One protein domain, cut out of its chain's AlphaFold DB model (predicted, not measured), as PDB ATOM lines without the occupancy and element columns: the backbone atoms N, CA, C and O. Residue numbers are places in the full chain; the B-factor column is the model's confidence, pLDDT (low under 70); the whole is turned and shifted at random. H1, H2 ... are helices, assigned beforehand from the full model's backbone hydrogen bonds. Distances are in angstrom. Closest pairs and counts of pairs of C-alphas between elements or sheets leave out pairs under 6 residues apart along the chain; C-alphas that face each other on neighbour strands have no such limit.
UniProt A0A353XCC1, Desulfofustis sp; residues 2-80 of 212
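This is residues 2 to 80 of the 212 residues of a protein of Desulfofustis sp (UniProt A0A353XCC1). There is little regular structure here: one longer helix, H1, and two short ones, H2 and H3, are strung on long loops in an elongated shape, with residues 24 to 30 sticking out at one end and residues 71 to 76 at the other. The printed part has 79 residues, 25 of them in the helices, in the order H1, H2, H3, with no named strand; the class is all helix. It is only just loose, close to compact, with a radius of gyration of the C-alphas of 14.3 A and spans of 46 by 24 by 17 A.

Look first at H1, residues 10 to 24, which is only just apart from H2, residues 39 to 44, their closest C-alphas 8.3 A apart. H2 is close to but not clearly touching H3, residues 57 to 60; their closest C-alphas, of Ser 39 and Ala 58, are 5.6 A apart. H1 and H3 are apart. In H1 and H2 every O i to N i+4 pair is within hydrogen-bond range; H3 is too short for one.

Find C-alpha 10 at (-73.032, 49.087, 13.159); from there H1 runs 21.3 A to C-alpha 24. H2 spans 8.6 A. H3 runs 5.2 A to C-alpha 60 at (-86.186, 26.748, 7.366).

The C-alphas farthest apart, of Glu 28 and Ala 72, are 46.9 A apart. Both links are long, and the printed part has no cut. Look for pLDDT under 70 at residues 27 to 32, 67 to 69 and 74.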
ATOM      1  N   PRO A   2     -81.266  42.933  17.251       89.62
ATOM      2  CA  PRO A   2     -82.420  43.502  16.551       89.62
ATOM      3  C   PRO A   2     -82.151  43.888  15.087       89.62
ATOM      4  O   PRO A   2     -83.110  44.048  14.354       89.62
ATOM      5  N   CYS A   3     -80.887  44.043  14.677       93.38
ATOM      6  CA  CYS A   3     -80.509  44.499  13.329       93.38
ATOM      7  C   CYS A   3     -79.467  43.572  12.677       93.38
ATOM      8  O   CYS A   3     -78.627  44.020  11.902       93.38
ATOM      9  N   ALA A   4     -79.421  42.297  13.074       93.00
ATOM     10  CA  ALA A   4     -78.445  41.344  12.525       93.00
ATOM     11  C   ALA A   4     -78.867  40.769  11.163       93.00
ATOM     12  O   ALA A   4     -78.152  39.960  10.591       93.00
ATOM     13  N   ASP A   5     -80.042  41.151  10.688       90.25
ATOM     14  CA  ASP A   5     -80.566  40.997   9.337       90.25
ATOM     15  C   ASP A   5     -80.014  42.047   8.359       90.25
ATOM     16  O   ASP A   5     -79.987  41.796   7.162       90.25
ATOM     17  N   ASP A   6     -79.471  43.168   8.839       91.94
ATOM     18  CA  ASP A   6     -78.682  44.094   8.022       91.94
ATOM     19  C   ASP A   6     -77.187  43.762   8.143       91.94
ATOM     20  O   ASP A   6     -76.574  43.942   9.200       91.94
ATOM     21  N   ARG A   7     -76.581  43.311   7.038       90.69
ATOM     22  CA  ARG A   7     -75.162  42.908   6.959       90.69
ATOM     23  C   ARG A   7     -74.187  44.037   7.310       90.69
ATOM     24  O   ARG A   7     -73.068  43.758   7.727       90.69
ATOM     25  N   GLY A   8     -74.584  45.296   7.125       91.31
ATOM     26  CA  GLY A   8     -73.765  46.476   7.412       91.31
ATOM     27  C   GLY A   8     -74.005  47.083   8.795       91.31
ATOM     28  O   GLY A   8     -73.447  48.139   9.102       91.31
ATOM     29  N   SER A   9     -74.840  46.459   9.630       94.00
ATOM     30  CA  SER A   9     -75.338  47.084  10.850       94.00
ATOM     31  C   SER A   9     -74.249  47.349  11.894       94.00
ATOM     32  O   SER A   9     -73.807  46.463  12.634       94.00
ATOM     33  N   THR A  10     -73.894  48.622  12.059       95.75
ATOM     34  CA  THR A  10     -73.032  49.087  13.159       95.75
ATOM     35  C   THR A  10     -73.710  48.931  14.524       95.75
ATOM     36  O   THR A  10     -73.033  48.727  15.533       95.75
ATOM     37  N   HIS A  11     -75.047  48.942  14.569       94.81
ATOM     38  CA  HIS A  11     -75.819  48.688  15.787       94.81
ATOM     39  C   HIS A  11     -75.629  47.259  16.308       94.81
ATOM     40  O   HIS A  11     -75.552  47.059  17.524       94.81
ATOM     41  N   THR A  12     -75.515  46.269  15.416       94.69
ATOM     42  CA  THR A  12     -75.232  44.876  15.797       94.69
ATOM     43  C   THR A  12     -73.857  44.763  16.457       94.69
ATOM     44  O   THR A  12     -73.750  44.210  17.556       94.69
ATOM     45  N   VAL A  13     -72.831  45.382  15.866       94.50
ATOM     46  CA  VAL A  13     -71.470  45.434  16.432       94.50
ATOM     47  C   VAL A  13     -71.456  46.132  17.799       94.50
ATOM     48  O   VAL A  13     -70.898  45.603  18.764       94.50
ATOM     49  N   ALA A  14     -72.121  47.287  17.921       95.00
ATOM     50  CA  ALA A  14     -72.221  48.029  19.180       95.00
ATOM     51  C   ALA A  14     -72.940  47.226  20.279       95.00
ATOM     52  O   ALA A  14     -72.470  47.165  21.417       95.00
ATOM     53  N   SER A  15     -74.038  46.548  19.933       93.81
ATOM     54  CA  SER A  15     -74.775  45.676  20.858       93.81
ATOM     55  C   SER A  15     -73.907  44.517  21.356       93.81
ATOM     56  O   SER A  15     -73.943  44.176  22.538       93.81
ATOM     57  N   ALA A  16     -73.089  43.933  20.474       92.81
ATOM     58  CA  ALA A  16     -72.168  42.861  20.838       92.81
ATOM     59  C   ALA A  16     -71.087  43.347  21.815       92.81
ATOM     60  O   ALA A  16     -70.769  42.655  22.781       92.81
ATOM     61  N   ALA A  17     -70.544  44.549  21.596       92.88
ATOM     62  CA  ALA A  17     -69.569  45.156  22.498       92.88
ATOM     63  C   ALA A  17     -70.164  45.451  23.884       92.88
ATOM     64  O   ALA A  17     -69.557  45.099  24.896       92.88
ATOM     65  N   ALA A  18     -71.369  46.027  23.938       91.88
ATOM     66  CA  ALA A  18     -72.069  46.289  25.194       91.88
ATOM     67  C   ALA A  18     -72.318  44.997  25.989       91.88
ATOM     68  O   ALA A  18     -72.056  44.946  27.191       91.88
ATOM     69  N   PHE A  19     -72.751  43.932  25.308       90.12
ATOM     70  CA  PHE A  19     -72.961  42.629  25.932       90.12
ATOM     71  C   PHE A  19     -71.657  42.025  26.480       90.12
ATOM     72  O   PHE A  19     -71.638  41.573  27.622       90.12
ATOM     73  N   ARG A  20     -70.548  42.081  25.723       88.00
ATOM     74  CA  ARG A  20     -69.231  41.622  26.207       88.00
ATOM     75  C   ARG A  20     -68.783  42.365  27.466       88.00
ATOM     76  O   ARG A  20     -68.316  41.727  28.402       88.00
ATOM     77  N   ASN A  21     -68.963  43.686  27.515       89.25
ATOM     78  CA  ASN A  21     -68.607  44.487  28.690       89.25
ATOM     79  C   ASN A  21     -69.458  44.124  29.916       89.25
ATOM     80  O   ASN A  21     -68.931  44.022  31.022       89.25
ATOM     81  N   MET A  22     -70.760  43.895  29.723       87.00
ATOM     82  CA  MET A  22     -71.668  43.474  30.791       87.00
ATOM     83  C   MET A  22     -71.262  42.117  31.378       87.00
ATOM     84  O   MET A  22     -71.208  41.963  32.594       87.00
ATOM     85  N   VAL A  23     -70.948  41.148  30.517       85.25
ATOM     86  CA  VAL A  23     -70.537  39.799  30.929       85.25
ATOM     87  C   VAL A  23     -69.161  39.806  31.597       85.25
ATOM     88  O   VAL A  23     -68.973  39.122  32.598       85.25
ATOM     89  N   ALA A  24     -68.217  40.617  31.106       83.19
ATOM     90  CA  ALA A  24     -66.914  40.785  31.749       83.19
ATOM     91  C   ALA A  24     -67.046  41.323  33.184       83.19
ATOM     92  O   ALA A  24     -66.294  40.922  34.056       83.19
ATOM     93  N   GLY A  25     -68.032  42.178  33.469       79.19
ATOM     94  CA  GLY A  25     -68.317  42.637  34.835       79.19
ATOM     95  C   GLY A  25     -69.002  41.600  35.737       79.19
ATOM     96  O   GLY A  25     -69.147  41.843  36.931       79.19
ATOM     97  N   ALA A  26     -69.429  40.458  35.192       76.38
ATOM     98  CA  ALA A  26     -70.276  39.472  35.859       76.38
ATOM     99  C   ALA A  26     -69.529  38.176  36.232       76.38
ATOM    100  O   ALA A  26     -70.114  37.094  36.208       76.38
ATOM    101  N   HIS A  27     -68.245  38.284  36.600       65.44
ATOM    102  CA  HIS A  27     -67.352  37.156  36.912       65.44
ATOM    103  C   HIS A  27     -67.870  36.168  37.979       65.44
ATOM    104  O   HIS A  27     -67.409  35.031  38.013       65.44
ATOM    105  N   GLU A  28     -68.812  36.574  38.839       67.75
ATOM    106  CA  GLU A  28     -69.392  35.709  39.880       67.75
ATOM    107  C   GLU A  28     -70.644  34.938  39.436       67.75
ATOM    108  O   GLU A  28     -71.133  34.075  40.169       67.75
ATOM    109  N   LEU A  29     -71.185  35.214  38.245       68.81
ATOM    110  CA  LEU A  29     -72.326  34.464  37.730       68.81
ATOM    111  C   LEU A  29     -71.835  33.183  37.038       68.81
ATOM    112  O   LEU A  29     -70.985  33.260  36.152       68.81
ATOM    113  N   PRO A  30     -72.399  32.003  37.355       67.50
ATOM    114  CA  PRO A  30     -72.059  30.742  36.699       67.50
ATOM    115  C   PRO A  30     -72.713  30.647  35.307       67.50
ATOM    116  O   PRO A  30     -73.434  29.700  34.995       67.50
ATOM    117  N   LEU A  31     -72.501  31.654  34.459       66.06
ATOM    118  CA  LEU A  31     -72.943  31.668  33.069       66.06
ATOM    119  C   LEU A  31     -71.847  31.021  32.218       66.06
ATOM    120  O   LEU A  31     -70.918  31.674  31.763       66.06
ATOM    121  N   VAL A  32     -71.938  29.703  32.039       67.38
ATOM    122  CA  VAL A  32     -70.906  28.901  31.350       67.38
ATOM    123  C   VAL A  32     -70.952  29.076  29.820       67.38
ATOM    124  O   VAL A  32     -70.070  28.613  29.103       67.38
ATOM    125  N   THR A  33     -71.986  29.719  29.274       80.81
ATOM    126  CA  THR A  33     -72.163  29.876  27.824       80.81
ATOM    127  C   THR A  33     -72.946  31.144  27.521       80.81
ATOM    128  O   THR A  33     -74.075  31.306  27.988       80.81
ATOM    129  N   HIS A  34     -72.385  32.026  26.698       83.69
ATOM    130  CA  HIS A  34     -73.058  33.232  26.257       83.69
ATOM    131  C   HIS A  34     -73.667  33.019  24.877       83.69
ATOM    132  O   HIS A  34     -73.053  32.499  23.945       83.69
ATOM    133  N   SER A  35     -74.920  33.436  24.737       87.94
ATOM    134  CA  SER A  35     -75.650  33.275  23.492       87.94
ATOM    135  C   SER A  35     -76.302  34.585  23.101       87.94
ATOM    136  O   SER A  35     -77.261  35.034  23.731       87.94
ATOM    137  N   LEU A  36     -75.834  35.177  22.008       89.62
ATOM    138  CA  LEU A  36     -76.371  36.433  21.487       89.62
ATOM    139  C   LEU A  36     -76.858  36.300  20.039       89.62
ATOM    140  O   LEU A  36     -77.823  36.969  19.646       89.62
ATOM    141  N   GLY A  37     -76.236  35.403  19.271       93.19
ATOM    142  CA  GLY A  37     -76.476  35.245  17.845       93.19
ATOM    143  C   GLY A  37     -77.770  34.503  17.499       93.19
ATOM    144  O   GLY A  37     -77.992  33.380  17.939       93.19
ATOM    145  N   ASN A  38     -78.614  35.126  16.678       95.12
ATOM    146  CA  ASN A  38     -79.710  34.475  15.950       95.12
ATOM    147  C   ASN A  38     -79.225  34.041  14.549       95.12
ATOM    148  O   ASN A  38     -78.024  34.076  14.279       95.12
ATOM    149  N   SER A  39     -80.140  33.683  13.639       95.19
ATOM    150  CA  SER A  39     -79.807  33.374  12.236       95.19
ATOM    151  C   SER A  39     -78.964  34.460  11.555       95.19
ATOM    152  O   SER A  39     -78.012  34.133  10.862       95.19
ATOM    153  N   GLY A  40     -79.294  35.743  11.749       93.75
ATOM    154  CA  GLY A  40     -78.595  36.847  11.078       93.75
ATOM    155  C   GLY A  40     -77.157  36.975  11.562       93.75
ATOM    156  O   GLY A  40     -76.224  37.017  10.769       93.75
ATOM    157  N   ALA A  41     -76.953  36.895  12.877       94.38
ATOM    158  CA  ALA A  41     -75.607  36.903  13.435       94.38
ATOM    159  C   ALA A  41     -74.800  35.652  13.064       94.38
ATOM    160  O   ALA A  41     -73.603  35.764  12.852       94.38
ATOM    161  N   LEU A  42     -75.438  34.481  12.956       93.44
ATOM    162  CA  LEU A  42     -74.770  33.262  12.491       93.44
ATOM    163  C   LEU A  42     -74.242  33.400  11.058       93.44
ATOM    164  O   LEU A  42     -73.203  32.837  10.736       93.44
ATOM    165  N   LEU A  43     -74.980  34.104  10.200       91.06
ATOM    166  CA  LEU A  43     -74.653  34.220   8.781       91.06
ATOM    167  C   LEU A  43     -73.742  35.414   8.474       91.06
ATOM    168  O   LEU A  43     -72.937  35.325   7.549       91.06
ATOM    169  N   TYR A  44     -73.876  36.522   9.210       91.56
ATOM    170  CA  TYR A  44     -73.273  37.808   8.840       91.56
ATOM    171  C   TYR A  44     -72.361  38.420   9.911       91.56
ATOM    172  O   TYR A  44     -71.601  39.328   9.596       91.56
ATOM    173  N   PHE A  45     -72.424  37.950  11.163       93.50
ATOM    174  CA  PHE A  45     -71.677  38.517  12.297       93.50
ATOM    175  C   PHE A  45     -71.155  37.416  13.231       93.50
ATOM    176  O   PHE A  45     -71.344  37.469  14.454       93.50
ATOM    177  N   THR A  46     -70.559  36.369  12.662       91.19
ATOM    178  CA  THR A  46     -70.188  35.148  13.390       91.19
ATOM    179  C   THR A  46     -69.221  35.439  14.541       91.19
ATOM    180  O   THR A  46     -69.343  34.871  15.623       91.19
ATOM    181  N   GLU A  47     -68.324  36.409  14.388       91.12
ATOM    182  CA  GLU A  47     -67.404  36.875  15.433       91.12
ATOM    183  C   GLU A  47     -68.092  37.579  16.624       91.12
ATOM    184  O   GLU A  47     -67.448  37.937  17.613       91.12
ATOM    185  N   HIS A  48     -69.401  37.830  16.544       88.69
ATOM    186  CA  HIS A  48     -70.172  38.575  17.541       88.69
ATOM    187  C   HIS A  48     -71.301  37.761  18.188       88.69
ATOM    188  O   HIS A  48     -71.993  38.274  19.067       88.69
ATOM    189  N   GLY A  49     -71.499  36.499  17.795       81.56
ATOM    190  CA  GLY A  49     -72.630  35.682  18.254       81.56
ATOM    191  C   GLY A  49     -72.510  35.060  19.650       81.56
ATOM    192  O   GLY A  49     -73.538  34.669  20.211       81.56
ATOM    193  N   GLY A  50     -71.303  35.015  20.220       85.31
ATOM    194  CA  GLY A  50     -70.994  34.286  21.458       85.31
ATOM    195  C   GLY A  50     -70.587  32.833  21.197       85.31
ATOM    196  O   GLY A  50     -70.311  32.457  20.059       85.31
ATOM    197  N   GLU A  51     -70.548  32.011  22.245       87.56
ATOM    198  CA  GLU A  51     -70.186  30.590  22.151       87.56
ATOM    199  C   GLU A  51     -71.338  29.726  21.604       87.56
ATOM    200  O   GLU A  51     -71.098  28.654  21.051       87.56
ATOM    201  N   LEU A  52     -72.591  30.189  21.732       90.44
ATOM    202  CA  LEU A  52     -73.784  29.482  21.256       90.44
ATOM    203  C   LEU A  52     -74.672  30.368  20.371       90.44
ATOM    204  O   LEU A  52     -75.113  31.445  20.781       90.44
ATOM    205  N   PHE A  53     -75.050  29.848  19.203       93.44
ATOM    206  CA  PHE A  53     -76.015  30.470  18.293       93.44
ATOM    207  C   PHE A  53     -77.397  29.829  18.403       93.44
ATOM    208  O   PHE A  53     -77.539  28.645  18.698       93.44
ATOM    209  N   ARG A  54     -78.429  30.618  18.102       94.81
ATOM    210  CA  ARG A  54     -79.837  30.208  18.068       94.81
ATOM    211  C   ARG A  54     -80.387  30.386  16.650       94.81
ATOM    212  O   ARG A  54     -81.121  31.350  16.399       94.81
ATOM    213  N   PRO A  55     -79.986  29.532  15.690       94.31
ATOM    214  CA  PRO A  55     -80.529  29.603  14.344       94.31
ATOM    215  C   PRO A  55     -82.034  29.311  14.384       94.31
ATOM    216  O   PRO A  55     -82.474  28.321  14.961       94.31
ATOM    217  N   GLY A  56     -82.814  30.211  13.791       95.81
ATOM    218  CA  GLY A  56     -84.261  30.089  13.620       95.81
ATOM    219  C   GLY A  56     -84.580  29.930  12.141       95.81
ATOM    220  O   GLY A  56     -84.453  28.840  11.596       95.81
ATOM    221  N   LEU A  57     -84.910  31.034  11.465       95.31
ATOM    222  CA  LEU A  57     -85.247  31.058  10.032       95.31
ATOM    223  C   LEU A  57     -84.240  30.355   9.113       95.31
ATOM    224  O   LEU A  57     -84.655  29.709   8.154       95.31
ATOM    225  N   ALA A  58     -82.942  30.410   9.427       94.00
ATOM    226  CA  ALA A  58     -81.931  29.727   8.625       94.00
ATOM    227  C   ALA A  58     -82.170  28.206   8.556       94.00
ATOM    228  O   ALA A  58     -81.917  27.595   7.522       94.00
ATOM    229  N   LEU A  59     -82.737  27.602   9.611       94.69
ATOM    230  CA  LEU A  59     -83.114  26.182   9.626       94.69
ATOM    231  C   LEU A  59     -84.274  25.864   8.672       94.69
ATOM    232  O   LEU A  59     -84.412  24.724   8.244       94.69
ATOM    233  N   TYR A  60     -85.089  26.864   8.330       94.62
ATOM    234  CA  TYR A  60     -86.186  26.748   7.366       94.62
ATOM    235  C   TYR A  60     -85.758  27.083   5.936       94.62
ATOM    236  O   TYR A  60     -86.577  26.987   5.021       94.62
ATOM    237  N   GLY A  61     -84.487  27.441   5.730       93.38
ATOM    238  CA  GLY A  61     -83.926  27.652   4.402       93.38
ATOM    239  C   GLY A  61     -83.915  29.090   3.901       93.38
ATOM    240  O   GLY A  61     -83.701  29.288   2.707       93.38
ATOM    241  N   TYR A  62     -84.152  30.070   4.775       93.69
ATOM    242  CA  TYR A  62     -84.323  31.471   4.388       93.69
ATOM    243  C   TYR A  62     -83.295  32.392   5.048       93.69
ATOM    244  O   TYR A  62     -82.822  32.142   6.164       93.69
ATOM    245  N   TYR A  63     -82.958  33.465   4.334       92.69
ATOM    246  CA  TYR A  63     -81.977  34.459   4.756       92.69
ATOM    247  C   TYR A  63     -82.671  35.597   5.514       92.69
ATOM    248  O   TYR A  63     -83.669  36.124   5.031       92.69
ATOM    249  N   PRO A  64     -82.167  36.005   6.692       91.12
ATOM    250  CA  PRO A  64     -82.810  37.047   7.494       91.12
ATOM    251  C   PRO A  64     -82.846  38.427   6.839       91.12
ATOM    252  O   PRO A  64     -83.701  39.218   7.206       91.12
ATOM    253  N   ASP A  65     -81.945  38.703   5.894       86.81
ATOM    254  CA  ASP A  65     -81.842  40.000   5.212       86.81
ATOM    255  C   ASP A  65     -82.944  40.260   4.172       86.81
ATOM    256  O   ASP A  65     -82.961  41.323   3.555       86.81
ATOM    257  N   GLY A  66     -83.834  39.287   3.934       76.62
ATOM    258  CA  GLY A  66     -84.946  39.404   2.988       76.62
ATOM    259  C   GLY A  66     -84.516  39.645   1.538       76.62
ATOM    260  O   GLY A  66     -85.351  39.953   0.694       76.62
ATOM    261  N   SER A  67     -83.224  39.518   1.219       69.88
ATOM    262  CA  SER A  67     -82.669  39.950  -0.067       69.88
ATOM    263  C   SER A  67     -83.115  39.090  -1.253       69.88
ATOM    264  O   SER A  67     -82.753  39.403  -2.390       69.88
ATOM    265  N   GLY A  68     -83.787  37.953  -1.008       64.81
ATOM    266  CA  GLY A  68     -84.056  36.894  -1.993       64.81
ATOM    267  C   GLY A  68     -82.788  36.328  -2.659       64.81
ATOM    268  O   GLY A  68     -82.846  35.395  -3.459       64.81
ATOM    269  N   SER A  69     -81.618  36.884  -2.331       63.97
ATOM    270  CA  SER A  69     -80.366  36.735  -3.051       63.97
ATOM    271  C   SER A  69     -79.610  35.573  -2.439       63.97
ATOM    272  O   SER A  69     -78.895  35.702  -1.444       63.97
ATOM    273  N   ARG A  70     -79.810  34.398  -3.028       72.38
ATOM    274  CA  ARG A  70     -79.150  33.172  -2.587       72.38
ATOM    275  C   ARG A  70     -77.724  33.123  -3.141       72.38
ATOM    276  O   ARG A  70     -77.511  33.519  -4.288       72.38
ATOM    277  N   PRO A  71     -76.743  32.618  -2.372       73.31
ATOM    278  CA  PRO A  71     -75.420  32.312  -2.895       73.31
ATOM    279  C   PRO A  71     -75.529  31.471  -4.171       73.31
ATOM    280  O   PRO A  71     -76.318  30.527  -4.230       73.31
ATOM    281  N   ALA A  72     -74.727  31.810  -5.184       71.44
ATOM    282  CA  ALA A  72     -74.696  31.071  -6.450       71.44
ATOM    283  C   ALA A  72     -74.262  29.608  -6.249       71.44
ATOM    284  O   ALA A  72     -74.695  28.707  -6.969       71.44
ATOM    285  N   ASP A  73     -73.428  29.368  -5.239       77.44
ATOM    286  CA  ASP A  73     -73.044  28.033  -4.821       77.44
ATOM    287  C   ASP A  73     -74.179  27.349  -4.034       77.44
ATOM    288  O   ASP A  73     -74.458  27.636  -2.869       77.44
ATOM    289  N   ARG A  74     -74.820  26.372  -4.682       69.12
ATOM    290  CA  ARG A  74     -75.933  25.592  -4.115       69.12
ATOM    291  C   ARG A  74     -75.513  24.623  -3.002       69.12
ATOM    292  O   ARG A  74     -76.390  24.014  -2.378       69.12
ATOM    293  N   THR A  75     -74.212  24.416  -2.788       70.06
ATOM    294  CA  THR A  75     -73.702  23.585  -1.686       70.06
ATOM    295  C   THR A  75     -73.669  24.350  -0.367       70.06
ATOM    296  O   THR A  75     -73.851  23.748   0.688       70.06
ATOM    297  N   THR A  76     -73.535  25.673  -0.436       76.62
ATOM    298  CA  THR A  76     -73.524  26.575   0.720       76.62
ATOM    299  C   THR A  76     -74.834  27.345   0.885       76.62
ATOM    300  O   THR A  76     -75.112  27.861   1.967       76.62
ATOM    301  N   ALA A  77     -75.682  27.385  -0.147       87.69
ATOM    302  CA  ALA A  77     -76.981  28.033  -0.063       87.69
ATOM    303  C   ALA A  77     -77.971  27.290   0.856       87.69
ATOM    304  O   ALA A  77     -78.207  26.086   0.711       87.69
ATOM    305  N   LEU A  78     -78.632  28.048   1.735       91.12
ATOM    306  CA  LEU A  78     -79.834  27.620   2.444       91.12
ATOM    307  C   LEU A  78     -80.924  27.164   1.460       91.12
ATOM    308  O   LEU A  78     -81.102  27.743   0.384       91.12
ATOM    309  N   ARG A  79     -81.644  26.102   1.836       90.00
ATOM    310  CA  ARG A  79     -82.664  25.451   1.005       90.00
ATOM    311  C   ARG A  79     -84.012  25.483   1.721       90.00
ATOM    312  O   ARG A  79     -84.066  24.955   2.832       90.00
ATOM    313  N   PRO A  80     -85.074  26.049   1.114       93.12
ATOM    314  CA  PRO A  80     -86.412  26.043   1.694       93.12
ATOM    315  C   PRO A  80     -86.834  24.646   2.142       93.12
ATOM    316  O   PRO A  80     -86.773  23.693   1.368       93.12
TER     317      PRO A  80